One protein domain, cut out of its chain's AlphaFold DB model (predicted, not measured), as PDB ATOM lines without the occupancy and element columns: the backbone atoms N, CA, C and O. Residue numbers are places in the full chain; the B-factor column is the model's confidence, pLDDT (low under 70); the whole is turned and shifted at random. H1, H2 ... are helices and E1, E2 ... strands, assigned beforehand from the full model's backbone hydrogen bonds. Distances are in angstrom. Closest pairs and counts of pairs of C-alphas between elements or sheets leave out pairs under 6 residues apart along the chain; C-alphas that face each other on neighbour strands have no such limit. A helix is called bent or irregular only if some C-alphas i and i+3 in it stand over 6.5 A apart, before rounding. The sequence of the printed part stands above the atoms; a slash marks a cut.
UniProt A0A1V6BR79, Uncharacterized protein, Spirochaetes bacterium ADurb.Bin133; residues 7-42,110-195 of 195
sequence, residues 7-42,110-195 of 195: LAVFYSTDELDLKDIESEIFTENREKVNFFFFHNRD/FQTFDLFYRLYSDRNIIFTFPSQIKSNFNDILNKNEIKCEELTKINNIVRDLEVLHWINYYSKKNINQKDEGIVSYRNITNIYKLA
ATOM      1  N   LEU A   7     -35.977 -52.143  -6.437       91.25
ATOM      2  CA  LEU A   7     -36.761 -50.971  -6.071       91.25
ATOM      3  C   LEU A   7     -38.031 -50.902  -6.909       91.25
ATOM      4  O   LEU A   7     -37.991 -51.135  -8.114       91.25
ATOM      5  N   ALA A   8     -39.134 -50.528  -6.272       92.69
ATOM      6  CA  ALA A   8     -40.328 -50.037  -6.942       92.69
ATOM      7  C   ALA A   8     -40.468 -48.542  -6.645       92.69
ATOM      8  O   ALA A   8     -40.560 -48.137  -5.489       92.69
ATOM      9  N   VAL A   9     -40.450 -47.721  -7.686       90.31
ATOM     10  CA  VAL A   9     -40.499 -46.262  -7.627       90.31
ATOM     11  C   VAL A   9     -41.814 -45.809  -8.238       90.31
ATOM     12  O   VAL A   9     -42.133 -46.188  -9.359       90.31
ATOM     13  N   PHE A  10     -42.569 -44.983  -7.526       89.94
ATOM     14  CA  PHE A  10     -43.811 -44.404  -8.025       89.94
ATOM     15  C   PHE A  10     -43.598 -42.961  -8.446       89.94
ATOM     16  O   PHE A  10     -42.990 -42.185  -7.704       89.94
ATOM     17  N   TYR A  11     -44.125 -42.600  -9.613       85.88
ATOM     18  CA  TYR A  11     -44.077 -41.237 -10.125       85.88
ATOM     19  C   TYR A  11     -45.474 -40.686 -10.428       85.88
ATOM     20  O   TYR A  11     -46.378 -41.411 -10.834       85.88
ATOM     21  N   SER A  12     -45.638 -39.380 -10.259       84.06
ATOM     22  CA  SER A  12     -46.839 -38.617 -10.574       84.06
ATOM     23  C   SER A  12     -46.469 -37.487 -11.523       84.06
ATOM     24  O   SER A  12     -45.679 -36.612 -11.181       84.06
ATOM     25  N   THR A  13     -46.997 -37.530 -12.738       76.69
ATOM     26  CA  THR A  13     -46.764 -36.551 -13.807       76.69
ATOM     27  C   THR A  13     -47.984 -36.534 -14.717       76.69
ATOM     28  O   THR A  13     -48.811 -37.451 -14.649       76.69
ATOM     29  N   ASP A  14     -48.075 -35.517 -15.571       71.69
ATOM     30  CA  ASP A  14     -49.035 -35.481 -16.673       71.69
ATOM     31  C   ASP A  14     -48.811 -36.657 -17.633       71.69
ATOM     32  O   ASP A  14     -47.830 -37.399 -17.526       71.69
ATOM     33  N   GLU A  15     -49.748 -36.884 -18.546       72.38
ATOM     34  CA  GLU A  15     -49.694 -38.018 -19.462       72.38
ATOM     35  C   GLU A  15     -48.411 -38.031 -20.312       72.38
ATOM     36  O   GLU A  15     -48.135 -37.112 -21.081       72.38
ATOM     37  N   LEU A  16     -47.628 -39.102 -20.186       71.88
ATOM     38  CA  LEU A  16     -46.422 -39.325 -20.970       71.88
ATOM     39  C   LEU A  16     -46.761 -40.147 -22.216       71.88
ATOM     40  O   LEU A  16     -47.042 -41.344 -22.124       71.88
ATOM     41  N   ASP A  17     -46.685 -39.515 -23.389       69.62
ATOM     42  CA  ASP A  17     -46.830 -40.188 -24.687       69.62
ATOM     43  C   ASP A  17     -45.559 -40.977 -25.055       69.62
ATOM     44  O   ASP A  17     -44.759 -40.578 -25.902       69.62
ATOM     45  N   LEU A  18     -45.335 -42.094 -24.366       75.19
ATOM     46  CA  LEU A  18     -44.226 -43.013 -24.616       75.19
ATOM     47  C   LEU A  18     -44.640 -44.455 -24.298       75.19
ATOM     48  O   LEU A  18     -45.571 -44.677 -23.532       75.19
ATOM     49  N   LYS A  19     -43.979 -45.437 -24.921       83.62
ATOM     50  CA  LYS A  19     -44.216 -46.867 -24.654       83.62
ATOM     51  C   LYS A  19     -43.509 -47.305 -23.378       83.62
ATOM     52  O   LYS A  19     -42.528 -46.683 -22.987       83.62
ATOM     53  N   ASP A  20     -43.967 -48.404 -22.784       86.94
ATOM     54  CA  ASP A  20     -43.265 -49.015 -21.658       86.94
ATOM     55  C   ASP A  20     -41.837 -49.389 -22.088       86.94
ATOM     56  O   ASP A  20     -41.582 -49.716 -23.253       86.94
ATOM     57  N   ILE A  21     -40.894 -49.283 -21.157       87.88
ATOM     58  CA  ILE A  21     -39.463 -49.386 -21.442       87.88
ATOM     59  C   ILE A  21     -38.866 -50.472 -20.579       87.88
ATOM     60  O   ILE A  21     -39.026 -50.468 -19.363       87.88
ATOM     61  N   GLU A  22     -38.113 -51.340 -21.230       90.44
ATOM     62  CA  GLU A  22     -37.218 -52.300 -20.613       90.44
ATOM     63  C   GLU A  22     -35.816 -52.013 -21.146       90.44
ATOM     64  O   GLU A  22     -35.577 -52.018 -22.357       90.44
ATOM     65  N   SER A  23     -34.888 -51.679 -20.254       87.75
ATOM     66  CA  SER A  23     -33.523 -51.369 -20.657       87.75
ATOM     67  C   SER A  23     -32.516 -51.682 -19.568       87.75
ATOM     68  O   SER A  23     -32.825 -51.684 -18.380       87.75
ATOM     69  N   GLU A  24     -31.281 -51.913 -19.985       87.12
ATOM     70  CA  GLU A  24     -30.147 -52.018 -19.084       87.12
ATOM     71  C   GLU A  24     -29.425 -50.671 -19.031       87.12
ATOM     72  O   GLU A  24     -29.037 -50.131 -20.067       87.12
ATOM     73  N   ILE A  25     -29.253 -50.140 -17.824       85.06
ATOM     74  CA  ILE A  25     -28.608 -48.850 -17.573       85.06
ATOM     75  C   ILE A  25     -27.370 -49.037 -16.693       85.06
ATOM     76  O   ILE A  25     -27.268 -49.998 -15.923       85.06
ATOM     77  N   PHE A  26     -26.438 -48.093 -16.800       82.31
ATOM     78  CA  PHE A  26     -25.256 -48.016 -15.948       82.31
ATOM     79  C   PHE A  26     -25.350 -46.762 -15.088       82.31
ATOM     80  O   PHE A  26     -25.501 -45.674 -15.633       82.31
ATOM     81  N   THR A  27     -25.261 -46.916 -13.770       78.50
ATOM     82  CA  THR A  27     -25.190 -45.773 -12.844       78.50
ATOM     83  C   THR A  27     -23.812 -45.109 -12.902       78.50
ATOM     84  O   THR A  27     -22.847 -45.717 -13.382       78.50
ATOM     85  N   GLU A  28     -23.667 -43.906 -12.338       71.44
ATOM     86  CA  GLU A  28     -22.359 -43.242 -12.175       71.44
ATOM     87  C   GLU A  28     -21.323 -44.133 -11.464       71.44
ATOM     88  O   GLU A  28     -20.145 -44.161 -11.830       71.44
ATOM     89  N   ASN A  29     -21.775 -44.956 -10.511       74.25
ATOM     90  CA  ASN A  29     -20.947 -45.931  -9.792       74.25
ATOM     91  C   ASN A  29     -20.615 -47.191 -10.621       74.25
ATOM     92  O   ASN A  29     -20.054 -48.154 -10.096       74.25
ATOM     93  N   ARG A  30     -20.938 -47.191 -11.923       76.94
ATOM     94  CA  ARG A  30     -20.768 -48.304 -12.876       76.94
ATOM     95  C   ARG A  30     -21.515 -49.569 -12.468       76.94
ATOM     96  O   ARG A  30     -21.099 -50.685 -12.794       76.94
ATOM     97  N   GLU A  31     -22.627 -49.412 -11.760       82.19
ATOM     98  CA  GLU A  31     -23.507 -50.527 -11.452       82.19
ATOM     99  C   GLU A  31     -24.468 -50.762 -12.612       82.19
ATOM    100  O   GLU A  31     -25.083 -49.833 -13.127       82.19
ATOM    101  N   LYS A  32     -24.594 -52.025 -13.019       88.31
ATOM    102  CA  LYS A  32     -25.537 -52.469 -14.043       88.31
ATOM    103  C   LYS A  32     -26.909 -52.664 -13.406       88.31
ATOM    104  O   LYS A  32     -27.028 -53.442 -12.456       88.31
ATOM    105  N   VAL A  33     -27.928 -51.998 -13.938       88.69
ATOM    106  CA  VAL A  33     -29.294 -52.003 -13.402       88.69
ATOM    107  C   VAL A  33     -30.283 -52.303 -14.521       88.69
ATOM    108  O   VAL A  33     -30.203 -51.721 -15.599       88.69
ATOM    109  N   ASN A  34     -31.229 -53.205 -14.263       91.56
ATOM    110  CA  ASN A  34     -32.355 -53.443 -15.163       91.56
ATOM    111  C   ASN A  34     -33.444 -52.428 -14.820       91.56
ATOM    112  O   ASN A  34     -33.955 -52.408 -13.698       91.56
ATOM    113  N   PHE A  35     -33.754 -51.558 -15.766       90.62
ATOM    114  CA  PHE A  35     -34.697 -50.469 -15.613       90.62
ATOM    115  C   PHE A  35     -35.980 -50.786 -16.376       90.62
ATOM    116  O   PHE A  35     -35.964 -50.973 -17.594       90.62
ATOM    117  N   PHE A  36     -37.083 -50.818 -15.636       92.81
ATOM    118  CA  PHE A  36     -38.430 -50.956 -16.164       92.81
ATOM    119  C   PHE A  36     -39.190 -49.661 -15.917       92.81
ATOM    120  O   PHE A  36     -39.275 -49.193 -14.780       92.81
ATOM    121  N   PHE A  37     -39.765 -49.093 -16.968       91.00
ATOM    122  CA  PHE A  37     -40.621 -47.919 -16.881       91.00
ATOM    123  C   PHE A  37     -41.989 -48.220 -17.474       91.00
ATOM    124  O   PHE A  37     -42.087 -48.591 -18.642       91.00
ATOM    125  N   PHE A  38     -43.031 -48.000 -16.677       91.69
ATOM    126  CA  PHE A  38     -44.417 -48.131 -17.101       91.69
ATOM    127  C   PHE A  38     -45.044 -46.745 -17.241       91.69
ATOM    128  O   PHE A  38     -45.053 -45.981 -16.274       91.69
ATOM    129  N   HIS A  39     -45.572 -46.397 -18.417       87.25
ATOM    130  CA  HIS A  39     -46.164 -45.074 -18.659       87.25
ATOM    131  C   HIS A  39     -47.519 -44.896 -17.952       87.25
ATOM    132  O   HIS A  39     -48.157 -45.858 -17.528       87.25
ATOM    133  N   ASN A  40     -48.005 -43.663 -17.857       84.38
ATOM    134  CA  ASN A  40     -49.327 -43.330 -17.311       84.38
ATOM    135  C   ASN A  40     -50.368 -43.003 -18.401       84.38
ATOM    136  O   ASN A  40     -51.461 -42.560 -18.060       84.38
ATOM    137  N   ARG A  41     -50.037 -43.207 -19.689       82.44
ATOM    138  CA  ARG A  41     -50.957 -42.998 -20.825       82.44
ATOM    139  C   ARG A  41     -52.352 -43.549 -20.551       82.44
ATOM    140  O   ARG A  41     -52.474 -44.701 -20.122       82.44
ATOM    141  N   ASP A  42     -53.354 -42.711 -20.799       77.31
ATOM    142  CA  ASP A  42     -54.774 -42.979 -20.599       77.31
ATOM    143  C   ASP A  42     -55.172 -43.395 -19.161       77.31
ATOM    144  O   ASP A  42     -56.327 -43.691 -18.940       77.31
ATOM    145  N   PHE A 110     -48.473 -55.685 -13.756       94.62
ATOM    146  CA  PHE A 110     -48.170 -56.492 -12.574       94.62
ATOM    147  C   PHE A 110     -47.731 -57.922 -12.894       94.62
ATOM    148  O   PHE A 110     -46.902 -58.467 -12.166       94.62
ATOM    149  N   GLN A 111     -48.204 -58.513 -13.993       92.44
ATOM    150  CA  GLN A 111     -47.676 -59.784 -14.500       92.44
ATOM    151  C   GLN A 111     -46.209 -59.645 -14.916       92.44
ATOM    152  O   GLN A 111     -45.380 -60.471 -14.531       92.44
ATOM    153  N   THR A 112     -45.870 -58.581 -15.650       93.31
ATOM    154  CA  THR A 112     -44.488 -58.252 -16.022       93.31
ATOM    155  C   THR A 112     -43.628 -58.046 -14.778       93.31
ATOM    156  O   THR A 112     -42.559 -58.644 -14.665       93.31
ATOM    157  N   PHE A 113     -44.106 -57.253 -13.817       94.62
ATOM    158  CA  PHE A 113     -43.423 -57.046 -12.544       94.62
ATOM    159  C   PHE A 113     -43.134 -58.367 -11.821       94.62
ATOM    160  O   PHE A 113     -41.974 -58.626 -11.514       94.62
ATOM    161  N   ASP A 114     -44.140 -59.217 -11.580       92.38
ATOM    162  CA  ASP A 114     -43.953 -60.473 -10.838       92.38
ATOM    163  C   ASP A 114     -42.986 -61.425 -11.559       92.38
ATOM    164  O   ASP A 114     -42.083 -61.988 -10.934       92.38
ATOM    165  N   LEU A 115     -43.110 -61.543 -12.885       92.50
ATOM    166  CA  LEU A 115     -42.230 -62.379 -13.699       92.50
ATOM    167  C   LEU A 115     -40.765 -61.938 -13.574       92.50
ATOM    168  O   LEU A 115     -39.899 -62.741 -13.215       92.50
ATOM    169  N   PHE A 116     -40.475 -60.664 -13.839       92.38
ATOM    170  CA  PHE A 116     -39.101 -60.160 -13.828       92.38
ATOM    171  C   PHE A 116     -38.530 -60.029 -12.419       92.38
ATOM    172  O   PHE A 116     -37.335 -60.257 -12.219       92.38
ATOM    173  N   TYR A 117     -39.374 -59.750 -11.424       91.75
ATOM    174  CA  TYR A 117     -38.982 -59.770 -10.021       91.75
ATOM    175  C   TYR A 117     -38.399 -61.127  -9.608       91.75
ATOM    176  O   TYR A 117     -37.390 -61.176  -8.895       91.75
ATOM    177  N   ARG A 118     -39.022 -62.222 -10.064       89.44
ATOM    178  CA  ARG A 118     -38.596 -63.599  -9.772       89.44
ATOM    179  C   ARG A 118     -37.411 -64.034 -10.629       89.44
ATOM    180  O   ARG A 118     -36.470 -64.613 -10.091       89.44
ATOM    181  N   LEU A 119     -37.438 -63.748 -11.935       89.50
ATOM    182  CA  LEU A 119     -36.386 -64.164 -12.872       89.50
ATOM    183  C   LEU A 119     -35.031 -63.512 -12.575       89.50
ATOM    184  O   LEU A 119     -33.997 -64.157 -12.725       89.50
ATOM    185  N   TYR A 120     -35.022 -62.249 -12.152       87.81
ATOM    186  CA  TYR A 120     -33.800 -61.478 -11.916       87.81
ATOM    187  C   TYR A 120     -33.483 -61.356 -10.420       87.81
ATOM    188  O   TYR A 120     -33.307 -60.270  -9.872       87.81
ATOM    189  N   SER A 121     -33.409 -62.493  -9.727       83.44
ATOM    190  CA  SER A 121     -33.070 -62.535  -8.297       83.44
ATOM    191  C   SER A 121     -31.637 -62.087  -7.987       83.44
ATOM    192  O   SER A 121     -31.375 -61.595  -6.892       83.44
ATOM    193  N   ASP A 122     -30.737 -62.196  -8.960       88.00
ATOM    194  CA  ASP A 122     -29.305 -61.916  -8.875       88.00
ATOM    195  C   ASP A 122     -28.902 -60.616  -9.593       88.00
ATOM    196  O   ASP A 122     -27.759 -60.462 -10.028       88.00
ATOM    197  N   ARG A 123     -29.840 -59.676  -9.772       89.69
ATOM    198  CA  ARG A 123     -29.585 -58.413 -10.475       89.69
ATOM    199  C   ARG A 123     -30.151 -57.219  -9.726       89.69
ATOM    200  O   ARG A 123     -31.146 -57.329  -9.015       89.69
ATOM    201  N   ASN A 124     -29.544 -56.056  -9.957       90.00
ATOM    202  CA  ASN A 124     -30.143 -54.788  -9.560       90.00
ATOM    203  C   ASN A 124     -31.313 -54.474 -10.494       90.00
ATOM    204  O   ASN A 124     -31.165 -54.560 -11.722       90.00
ATOM    205  N   ILE A 125     -32.462 -54.114  -9.925       91.94
ATOM    206  CA  ILE A 125     -33.673 -53.796 -10.687       91.94
ATOM    207  C   ILE A 125     -34.335 -52.543 -10.133       91.94
ATOM    208  O   ILE A 125     -34.432 -52.358  -8.916       91.94
ATOM    209  N   ILE A 126     -34.845 -51.714 -11.036       91.56
ATOM    210  CA  ILE A 126     -35.705 -50.582 -10.713       91.56
ATOM    211  C   ILE A 126     -36.957 -50.686 -11.572       91.56
ATOM    212  O   ILE A 126     -36.890 -50.578 -12.794       91.56
ATOM    213  N   PHE A 127     -38.098 -50.875 -10.920       93.38
ATOM    214  CA  PHE A 127     -39.413 -50.761 -11.529       93.38
ATOM    215  C   PHE A 127     -39.964 -49.369 -11.262       93.38
ATOM    216  O   PHE A 127     -40.026 -48.938 -10.115       93.38
ATOM    217  N   THR A 128     -40.376 -48.671 -12.309       91.50
ATOM    218  CA  THR A 128     -40.924 -47.322 -12.223       91.50
ATOM    219  C   THR A 128     -42.380 -47.342 -12.660       91.50
ATOM    220  O   THR A 128     -42.678 -47.592 -13.825       91.50
ATOM    221  N   PHE A 129     -43.281 -47.081 -11.719       92.25
ATOM    222  CA  PHE A 129     -44.724 -47.207 -11.874       92.25
ATOM    223  C   PHE A 129     -45.437 -45.855 -11.812       92.25
ATOM    224  O   PHE A 129     -45.039 -44.979 -11.038       92.25
ATOM    225  N   PRO A 130     -46.540 -45.690 -12.554       90.31
ATOM    226  CA  PRO A 130     -47.404 -44.528 -12.412       90.31
ATOM    227  C   PRO A 130     -48.108 -44.540 -11.043       90.31
ATOM    228  O   PRO A 130     -48.511 -45.588 -10.542       90.31
ATOM    229  N   SER A 131     -48.293 -43.379 -10.413       89.75
ATOM    230  CA  SER A 131     -48.903 -43.266  -9.076       89.75
ATOM    231  C   SER A 131     -50.328 -43.830  -8.997       89.75
ATOM    232  O   SER A 131     -50.768 -44.251  -7.931       89.75
ATOM    233  N   GLN A 132     -51.027 -43.866 -10.133       88.50
ATOM    234  CA  GLN A 132     -52.407 -44.333 -10.298       88.50
ATOM    235  C   GLN A 132     -52.578 -45.791  -9.867       88.50
ATOM    236  O   GLN A 132     -53.632 -46.154  -9.362       88.50
ATOM    237  N   ILE A 133     -51.542 -46.622 -10.027       91.81
ATOM    238  CA  ILE A 133     -51.627 -48.061  -9.741       91.81
ATOM    239  C   ILE A 133     -51.112 -48.421  -8.343       91.81
ATOM    240  O   ILE A 133     -51.028 -49.596  -7.990       91.81
ATOM    241  N   LYS A 134     -50.748 -47.422  -7.530       90.81
ATOM    242  CA  LYS A 134     -50.155 -47.643  -6.206       90.81
ATOM    243  C   LYS A 134     -51.082 -48.425  -5.272       90.81
ATOM    244  O   LYS A 134     -50.601 -49.270  -4.525       90.81
ATOM    245  N   SER A 135     -52.391 -48.169  -5.312       87.62
ATOM    246  CA  SER A 135     -53.370 -48.922  -4.514       87.62
ATOM    247  C   SER A 135     -53.299 -50.417  -4.814       87.62
ATOM    248  O   SER A 135     -53.161 -51.221  -3.899       87.62
ATOM    249  N   ASN A 136     -53.291 -50.771  -6.099       91.38
ATOM    250  CA  ASN A 136     -53.253 -52.152  -6.569       91.38
ATOM    251  C   ASN A 136     -51.905 -52.824  -6.277       91.38
ATOM    252  O   ASN A 136     -51.846 -54.033  -6.074       91.38
ATOM    253  N   PHE A 137     -50.815 -52.055  -6.231       92.56
ATOM    254  CA  PHE A 137     -49.489 -52.592  -5.939       92.56
ATOM    255  C   PHE A 137     -49.421 -53.265  -4.563       92.56
ATOM    256  O   PHE A 137     -48.851 -54.346  -4.447       92.56
ATOM    257  N   ASN A 138     -50.050 -52.679  -3.540       87.56
ATOM    258  CA  ASN A 138     -50.085 -53.278  -2.202       87.56
ATOM    259  C   ASN A 138     -50.811 -54.631  -2.198       87.56
ATOM    260  O   ASN A 138     -50.354 -55.575  -1.553       87.56
ATOM    261  N   ASP A 139     -51.903 -54.746  -2.955       90.19
ATOM    262  CA  ASP A 139     -52.641 -56.003  -3.092       90.19
ATOM    263  C   ASP A 139     -51.786 -57.075  -3.775       90.19
ATOM    264  O   ASP A 139     -51.772 -58.229  -3.344       90.19
ATOM    265  N   ILE A 140     -51.017 -56.691  -4.800       90.69
ATOM    266  CA  ILE A 140     -50.096 -57.587  -5.511       90.69
ATOM    267  C   ILE A 140     -48.955 -58.056  -4.610       90.69
ATOM    268  O   ILE A 140     -48.651 -59.250  -4.595       90.69
ATOM    269  N   LEU A 141     -48.346 -57.156  -3.830       90.12
ATOM    270  CA  LEU A 141     -47.297 -57.524  -2.878       90.12
ATOM    271  C   LEU A 141     -47.803 -58.549  -1.858       90.12
ATOM    272  O   LEU A 141     -47.147 -59.566  -1.638       90.12
ATOM    273  N   ASN A 142     -48.991 -58.314  -1.294       88.50
ATOM    274  CA  ASN A 142     -49.614 -59.219  -0.331       88.50
ATOM    275  C   ASN A 142     -49.951 -60.575  -0.959       88.50
ATOM    276  O   ASN A 142     -49.599 -61.613  -0.405       88.50
ATOM    277  N   LYS A 143     -50.595 -60.574  -2.134       90.75
ATOM    278  CA  LYS A 143     -50.976 -61.792  -2.861       90.75
ATOM    279  C   LYS A 143     -49.771 -62.671  -3.196       90.75
ATOM    280  O   LYS A 143     -49.886 -63.893  -3.169       90.75
ATOM    281  N   ASN A 144     -48.638 -62.052  -3.516       87.88
ATOM    282  CA  ASN A 144     -47.431 -62.749  -3.954       87.88
ATOM    283  C   ASN A 144     -46.405 -62.957  -2.827       87.88
ATOM    284  O   ASN A 144     -45.301 -63.423  -3.110       87.88
ATOM    285  N   GLU A 145     -46.757 -62.608  -1.584       90.94
ATOM    286  CA  GLU A 145     -45.901 -62.694  -0.390       90.94
ATOM    287  C   GLU A 145     -44.560 -61.947  -0.532       90.94
ATOM    288  O   GLU A 145     -43.537 -62.319   0.051       90.94
ATOM    289  N   ILE A 146     -44.550 -60.859  -1.307       91.00
ATOM    290  CA  ILE A 146     -43.356 -60.044  -1.532       91.00
ATOM    291  C   ILE A 146     -43.213 -59.064  -0.369       91.00
ATOM    292  O   ILE A 146     -44.009 -58.140  -0.205       91.00
ATOM    293  N   LYS A 147     -42.162 -59.240   0.436       90.38
ATOM    294  CA  LYS A 147     -41.840 -58.297   1.512       90.38
ATOM    295  C   LYS A 147     -41.274 -57.009   0.924       90.38
ATOM    296  O   LYS A 147     -40.387 -57.042   0.069       90.38
ATOM    297  N   CYS A 148     -41.745 -55.878   1.433       91.00
ATOM    298  CA  CYS A 148     -41.233 -54.571   1.063       91.00
ATOM    299  C   CYS A 148     -41.032 -53.662   2.278       91.00
ATOM    300  O   CYS A 148     -41.726 -53.783   3.287       91.00
ATOM    301  N   GLU A 149     -40.126 -52.705   2.137       89.88
ATOM    302  CA  GLU A 149     -39.909 -51.601   3.066       89.88
ATOM    303  C   GLU A 149     -40.115 -50.283   2.314       89.88
ATOM    304  O   GLU A 149     -39.473 -50.047   1.287       89.88
ATOM    305  N   GLU A 150     -41.006 -49.417   2.801       88.56
ATOM    306  CA  GLU A 150     -41.153 -48.072   2.241       88.56
ATOM    307  C   GLU A 150     -39.998 -47.177   2.705       88.56
ATOM    308  O   GLU A 150     -39.753 -46.998   3.899       88.56
ATOM    309  N   LEU A 151     -39.279 -46.592   1.748       83.62
ATOM    310  CA  LEU A 151     -38.104 -45.775   2.011       83.62
ATOM    311  C   LEU A 151     -38.510 -44.308   2.190       83.62
ATOM    312  O   LEU A 151     -38.929 -43.633   1.253       83.62
ATOM    313  N   THR A 152     -38.325 -43.786   3.400       61.81
ATOM    314  CA  THR A 152     -38.735 -42.422   3.785       61.81
ATOM    315  C   THR A 152     -37.775 -41.316   3.321       61.81
ATOM    316  O   THR A 152     -38.171 -40.154   3.234       61.81
ATOM    317  N   LYS A 153     -36.514 -41.635   2.979       59.25
ATOM    318  CA  LYS A 153     -35.513 -40.667   2.477       59.25
ATOM    319  C   LYS A 153     -35.332 -40.777   0.958       59.25
ATOM    320  O   LYS A 153     -34.351 -41.331   0.474       59.25
ATOM    321  N   ILE A 154     -36.273 -40.179   0.228       58.12
ATOM    322  CA  ILE A 154     -36.379 -40.154  -1.246       58.12
ATOM    323  C   ILE A 154     -35.100 -39.650  -1.944       58.12
ATOM    324  O   ILE A 154     -34.742 -40.140  -3.010       58.12
ATOM    325  N   ASN A 155     -34.388 -38.678  -1.361       57.28
ATOM    326  CA  ASN A 155     -33.378 -37.920  -2.108       57.28
ATOM    327  C   ASN A 155     -32.128 -38.715  -2.494       57.28
ATOM    328  O   ASN A 155     -31.665 -38.546  -3.612       57.28
ATOM    329  N   ASN A 156     -31.563 -39.545  -1.615       65.12
ATOM    330  CA  ASN A 156     -30.231 -40.098  -1.884       65.12
ATOM    331  C   ASN A 156     -30.294 -41.288  -2.844       65.12
ATOM    332  O   ASN A 156     -29.624 -41.271  -3.859       65.12
ATOM    333  N   ILE A 157     -31.193 -42.249  -2.617       68.19
ATOM    334  CA  ILE A 157     -31.289 -43.451  -3.466       68.19
ATOM    335  C   ILE A 157     -31.692 -43.096  -4.906       68.19
ATOM    336  O   ILE A 157     -31.142 -43.642  -5.856       68.19
ATOM    337  N   VAL A 158     -32.622 -42.154  -5.091       65.25
ATOM    338  CA  VAL A 158     -33.042 -41.701  -6.433       65.25
ATOM    339  C   VAL A 158     -31.930 -40.932  -7.143       65.25
ATOM    340  O   VAL A 158     -31.815 -41.050  -8.362       65.25
ATOM    341  N   ARG A 159     -31.131 -40.154  -6.395       66.31
ATOM    342  CA  ARG A 159     -29.959 -39.434  -6.921       66.31
ATOM    343  C   ARG A 159     -28.866 -40.406  -7.335       66.31
ATOM    344  O   ARG A 159     -28.451 -40.368  -8.483       66.31
ATOM    345  N   ASP A 160     -28.472 -41.296  -6.428       68.69
ATOM    346  CA  ASP A 160     -27.358 -42.229  -6.613       68.69
ATOM    347  C   ASP A 160     -27.615 -43.216  -7.763       68.69
ATOM    348  O   ASP A 160     -26.689 -43.667  -8.432       68.69
ATOM    349  N   LEU A 161     -28.886 -43.553  -8.002       70.81
ATOM    350  CA  LEU A 161     -29.311 -44.449  -9.078       70.81
ATOM    351  C   LEU A 161     -29.782 -43.713 -10.333       70.81
ATOM    352  O   LEU A 161     -30.248 -44.352 -11.276       70.81
ATOM    353  N   GLU A 162     -29.703 -42.380 -10.329       72.62
ATOM    354  CA  GLU A 162     -30.065 -41.508 -11.445       72.62
ATOM    355  C   GLU A 162     -31.457 -41.794 -12.035       72.62
ATOM    356  O   GLU A 162     -31.718 -41.540 -13.208       72.62
ATOM    357  N   VAL A 163     -32.390 -42.316 -11.234       70.00
ATOM    358  CA  VAL A 163     -33.686 -42.824 -11.724       70.00
ATOM    359  C   VAL A 163     -34.424 -41.754 -12.528       70.00
ATOM    360  O   VAL A 163     -34.966 -42.022 -13.597       70.00
ATOM    361  N   LEU A 164     -34.374 -40.507 -12.060       69.19
ATOM    362  CA  LEU A 164     -34.954 -39.363 -12.759       69.19
ATOM    363  C   LEU A 164     -34.234 -39.001 -14.052       69.19
ATOM    364  O   LEU A 164     -34.893 -38.568 -14.992       69.19
ATOM    365  N   HIS A 165     -32.909 -39.142 -14.110       74.81
ATOM    366  CA  HIS A 165     -32.172 -38.933 -15.352       74.81
ATOM    367  C   HIS A 165     -32.670 -39.917 -16.406       74.81
ATOM    368  O   HIS A 165     -33.017 -39.493 -17.501       74.81
ATOM    369  N   TRP A 166     -32.801 -41.196 -16.051       74.62
ATOM    370  CA  TRP A 166     -33.254 -42.233 -16.974       74.62
ATOM    371  C   TRP A 166     -34.710 -42.039 -17.402       74.62
ATOM    372  O   TRP A 166     -34.991 -42.051 -18.599       74.62
ATOM    373  N   ILE A 167     -35.622 -41.737 -16.470       72.31
ATOM    374  CA  ILE A 167     -37.014 -41.386 -16.810       72.31
ATOM    375  C   ILE A 167     -37.055 -40.200 -17.790       72.31
ATOM    376  O   ILE A 167     -37.750 -40.254 -18.807       72.31
ATOM    377  N   ASN A 168     -36.288 -39.138 -17.522       73.62
ATOM    378  CA  ASN A 168     -36.235 -37.954 -18.383       73.62
ATOM    379  C   ASN A 168     -35.555 -38.226 -19.732       73.62
ATOM    380  O   ASN A 168     -35.985 -37.705 -20.756       73.62
ATOM    381  N   TYR A 169     -34.503 -39.041 -19.753       75.94
ATOM    382  CA  TYR A 169     -33.790 -39.426 -20.966       75.94
ATOM    383  C   TYR A 169     -34.720 -40.156 -21.930       75.94
ATOM    384  O   TYR A 169     -34.758 -39.842 -23.119       75.94
ATOM    385  N   TYR A 170     -35.494 -41.111 -21.419       72.44
ATOM    386  CA  TYR A 170     -36.394 -41.878 -22.260       72.44
ATOM    387  C   TYR A 170     -37.673 -41.126 -22.643       72.44
ATOM    388  O   TYR A 170     -38.138 -41.298 -23.767       72.44
ATOM    389  N   SER A 171     -38.216 -40.272 -21.770       66.44
ATOM    390  CA  SER A 171     -39.362 -39.418 -22.130       66.44
ATOM    391  C   SER A 171     -39.009 -38.425 -23.234       66.44
ATOM    392  O   SER A 171     -39.704 -38.361 -24.244       66.44
ATOM    393  N   LYS A 172     -37.842 -37.779 -23.149       66.44
ATOM    394  CA  LYS A 172     -37.373 -36.812 -24.155       66.44
ATOM    395  C   LYS A 172     -36.973 -37.407 -25.510       66.44
ATOM    396  O   LYS A 172     -36.663 -36.655 -26.430       66.44
ATOM    397  N   LYS A 173     -36.965 -38.736 -25.679       62.34
ATOM    398  CA  LYS A 173     -36.707 -39.360 -26.992       62.34
ATOM    399  C   LYS A 173     -37.862 -39.198 -27.984       62.34
ATOM    400  O   LYS A 173     -37.664 -39.470 -29.167       62.34
ATOM    401  N   ASN A 174     -39.046 -38.771 -27.540       54.75
ATOM    402  CA  ASN A 174     -40.165 -38.509 -28.436       54.75
ATOM    403  C   ASN A 174     -40.119 -37.060 -28.960       54.75
ATOM    404  O   ASN A 174     -40.392 -36.118 -28.225       54.75
ATOM    405  N   ILE A 175     -39.807 -36.894 -30.251       46.50
ATOM    406  CA  ILE A 175     -39.677 -35.594 -30.948       46.50
ATOM    407  C   ILE A 175     -40.986 -34.774 -30.913       46.50
ATOM    408  O   ILE A 175     -40.957 -33.558 -31.082       46.50
ATOM    409  N   ASN A 176     -42.132 -35.421 -30.676       51.72
ATOM    410  CA  ASN A 176     -43.442 -34.766 -30.632       51.72
ATOM    411  C   ASN A 176     -43.826 -34.219 -29.246       51.72
ATOM    412  O   ASN A 176     -44.848 -33.537 -29.136       51.72
ATOM    413  N   GLN A 177     -43.047 -34.493 -28.192       54.38
ATOM    414  CA  GLN A 177     -43.260 -33.835 -26.906       54.38
ATOM    415  C   GLN A 177     -42.748 -32.395 -26.998       54.38
ATOM    416  O   GLN A 177     -41.562 -32.153 -27.213       54.38
ATOM    417  N   LYS A 178     -43.653 -31.421 -26.826       49.75
ATOM    418  CA  LYS A 178     -43.254 -30.058 -26.443       49.75
ATOM    419  C   LYS A 178     -42.420 -30.179 -25.163       49.75
ATOM    420  O   LYS A 178     -42.721 -31.050 -24.356       49.75
ATOM    421  N   ASP A 179     -41.424 -29.319 -24.952       50.47
ATOM    422  CA  ASP A 179     -40.522 -29.302 -23.775       50.47
ATOM    423  C   ASP A 179     -41.221 -29.150 -22.389       50.47
ATOM    424  O   ASP A 179     -40.586 -28.854 -21.374       50.47
ATOM    425  N   GLU A 180     -42.533 -29.358 -22.308       46.81
ATOM    426  CA  GLU A 180     -43.354 -29.350 -21.109       46.81
ATOM    427  C   GLU A 180     -43.463 -30.779 -20.547       46.81
ATOM    428  O   GLU A 180     -44.149 -31.632 -21.102       46.81
ATOM    429  N   GLY A 181     -42.767 -31.039 -19.430       52.12
ATOM    430  CA  GLY A 181     -42.903 -32.287 -18.665       52.12
ATOM    431  C   GLY A 181     -41.586 -32.933 -18.230       52.12
ATOM    432  O   GLY A 181     -41.369 -34.117 -18.465       52.12
ATOM    433  N   ILE A 182     -40.681 -32.185 -17.591       55.84
ATOM    434  CA  ILE A 182     -39.530 -32.800 -16.910       55.84
ATOM    435  C   ILE A 182     -40.050 -33.482 -15.641       55.84
ATOM    436  O   ILE A 182     -40.547 -32.804 -14.740       55.84
ATOM    437  N   VAL A 183     -39.886 -34.803 -15.534       59.81
ATOM    438  CA  VAL A 183     -40.113 -35.522 -14.278       59.81
ATOM    439  C   VAL A 183     -39.045 -35.048 -13.295       59.81
ATOM    440  O   VAL A 183     -37.858 -35.351 -13.413       59.81
ATOM    441  N   SER A 184     -39.458 -34.222 -12.346       62.56
ATOM    442  CA  SER A 184     -38.615 -33.680 -11.286       62.56
ATOM    443  C   SER A 184     -38.633 -34.593 -10.056       62.56
ATOM    444  O   SER A 184     -39.491 -35.460  -9.917       62.56
ATOM    445  N   TYR A 185     -37.740 -34.360  -9.090       60.38
ATOM    446  CA  TYR A 185     -37.776 -35.076  -7.802       60.38
ATOM    447  C   TYR A 185     -39.125 -34.965  -7.082       60.38
ATOM    448  O   TYR A 185     -39.490 -35.875  -6.348       60.38
ATOM    449  N   ARG A 186     -39.885 -33.886  -7.315       65.75
ATOM    450  CA  ARG A 186     -41.223 -33.699  -6.733       65.75
ATOM    451  C   ARG A 186     -42.261 -34.659  -7.311       65.75
ATOM    452  O   ARG A 186     -43.304 -34.850  -6.703       65.75
ATOM    453  N   ASN A 187     -41.976 -35.236  -8.474       75.31
ATOM    454  CA  ASN A 187     -42.851 -36.184  -9.138       75.31
ATOM    455  C   ASN A 187     -42.657 -37.605  -8.598       75.31
ATOM    456  O   ASN A 187     -43.555 -38.412  -8.777       75.31
ATOM    457  N   ILE A 188     -41.554 -37.931  -7.911       80.75
ATOM    458  CA  ILE A 188     -41.421 -39.228  -7.229       80.75
ATOM    459  C   ILE A 188     -42.225 -39.190  -5.933       80.75
ATOM    460  O   ILE A 188     -41.910 -38.421  -5.026       80.75
ATOM    461  N   THR A 189     -43.255 -40.027  -5.840       84.50
ATOM    462  CA  THR A 189     -44.166 -40.026  -4.692       84.50
ATOM    463  C   THR A 189     -43.745 -41.027  -3.626       84.50
ATOM    464  O   THR A 189     -43.840 -40.725  -2.438       84.50
ATOM    465  N   ASN A 190     -43.294 -42.222  -4.022       87.12
ATOM    466  CA  ASN A 190     -42.965 -43.315  -3.102       87.12
ATOM    467  C   ASN A 190     -41.868 -44.206  -3.673       87.12
ATOM    468  O   ASN A 190     -41.735 -44.345  -4.889       87.12
ATOM    469  N   ILE A 191     -41.115 -44.841  -2.781       87.75
ATOM    470  CA  ILE A 191     -40.103 -45.829  -3.135       87.75
ATOM    471  C   ILE A 191     -40.225 -46.988  -2.163       87.75
ATOM    472  O   ILE A 191     -40.181 -46.792  -0.951       87.75
ATOM    473  N   TYR A 192     -40.325 -48.192  -2.702       90.50
ATOM    474  CA  TYR A 192     -40.314 -49.428  -1.942       90.50
ATOM    475  C   TYR A 192     -39.041 -50.193  -2.260       90.50
ATOM    476  O   TYR A 192     -38.712 -50.414  -3.426       90.50
ATOM    477  N   LYS A 193     -38.333 -50.615  -1.218       90.38
ATOM    478  CA  LYS A 193     -37.285 -51.621  -1.321       90.38
ATOM    479  C   LYS A 193     -37.922 -52.994  -1.192       90.38
ATOM    480  O   LYS A 193     -38.619 -53.254  -0.216       90.38
ATOM    481  N   LEU A 194     -37.687 -53.852  -2.174       91.06
ATOM    482  CA  LEU A 194     -38.238 -55.201  -2.234       91.06
ATOM    483  C   LEU A 194     -37.187 -56.215  -1.755       91.06
ATOM    484  O   LEU A 194     -35.990 -55.998  -1.975       91.06
ATOM    485  N   ALA A 195     -37.637 -57.275  -1.076       84.12
ATOM    486  CA  ALA A 195     -36.785 -58.286  -0.439       84.12
ATOM    487  C   ALA A 195     -36.499 -59.513  -1.317       84.12
ATOM    488  O   ALA A 195     -37.460 -60.167  -1.787       84.12
TER     489      ALA A 195
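AT A GLANCE: This is residues 7 to 42 and 110 to 195 of the 195 residues of an uncharacterized protein of Spirochaetes bacterium ADurb.Bin133 (UniProt A0A1V6BR79). A strongly twisted sheet of six strands runs through the middle as the core of three layers, with H1 and H2 over one face and H3 and H4 over the other, where the sheet curls round H4. A long loop without a named element, residues 172 to 187, reaches away from this body before the last strand. The printed part has 122 residues, with four named helices and six named strands in the order E1 E2 E3 H1 E4 H2 E5 H3 H4 E6. The mixed sheet has the order E2 E3 E4 E1 E6 E5, and the class is mixed, helices and strands. The whole is compact and rounded, with a radius of gyration of the C-alphas of 14.0 A and spans of 42 by 34 by 27 A.

IN THESE COORDINATES: E1, residues 7 to 11, begins at C-alpha 7 (-36.761, -50.971, -6.071). E2, residues 21 to 26, and E3, residues 32 to 37, form a hairpin. H1 is residues 110 to 119, 14.1 A long. E4, residues 124 to 130, 20.3 A, runs directly into H2, residues 131 to 143, 19.7 A. H2 is irregular: C-alphas 132 and 135 are 7.4 A apart. E5 is residues 148 to 150, H3 residues 154 to 160, and H4 residues 163 to 171. E6, residues 188 to 194, 17.0 A, ends at C-alpha 194 (-38.238, -55.201, -2.234).

HOW THE PARTS SIT: E1 and E4 are parallel, with N 9 and O 127 2.7 A apart. E4 and E3 are parallel, with N 36 and O 126 at 2.9 A. E3 and edge strand E2 are antiparallel, with N 35 and O 23 at 2.8 A. On the other side of E1, E6 is antiparallel to it, with N 10 and O 190 at 2.8 A. Edge strand E5 is antiparallel to E6, with N 149 and O 193 at 2.8 A. E4, H2 and E5 make a split strand-helix-strand unit, two strands running the same way with E1 and E6 between them; its crossover is right-handed. H1 lies over E4 at a height over the sheet of 10.2 A. H1 and H2 are close but not clearly touching; their closest C-alphas, of Phe 110 and Ile 140, are 7.4 A apart. On the opposite face, the closest C-alphas of H3 and E6, of Ile 154 and Ile 191, are 7.0 A apart. H4 and E2 are near each other. In H1 and H4 every O i to N i+4 pair is within hydrogen-bond range; in H2 5 of 9 are, in H3 2 of 3.

THE WHOLE: The C-alphas farthest apart, of Glu 145 and Lys 178, are 41.8 A apart. Residues 43 to 109 are not printed, and C-alphas 42 and 110 are 17.0 A apart across the cut. The link from H4 to E6 is long. Mean pLDDT of the printed part is 80.2; 27 residues are under 70, among them 152 to 160 and 171 to 186.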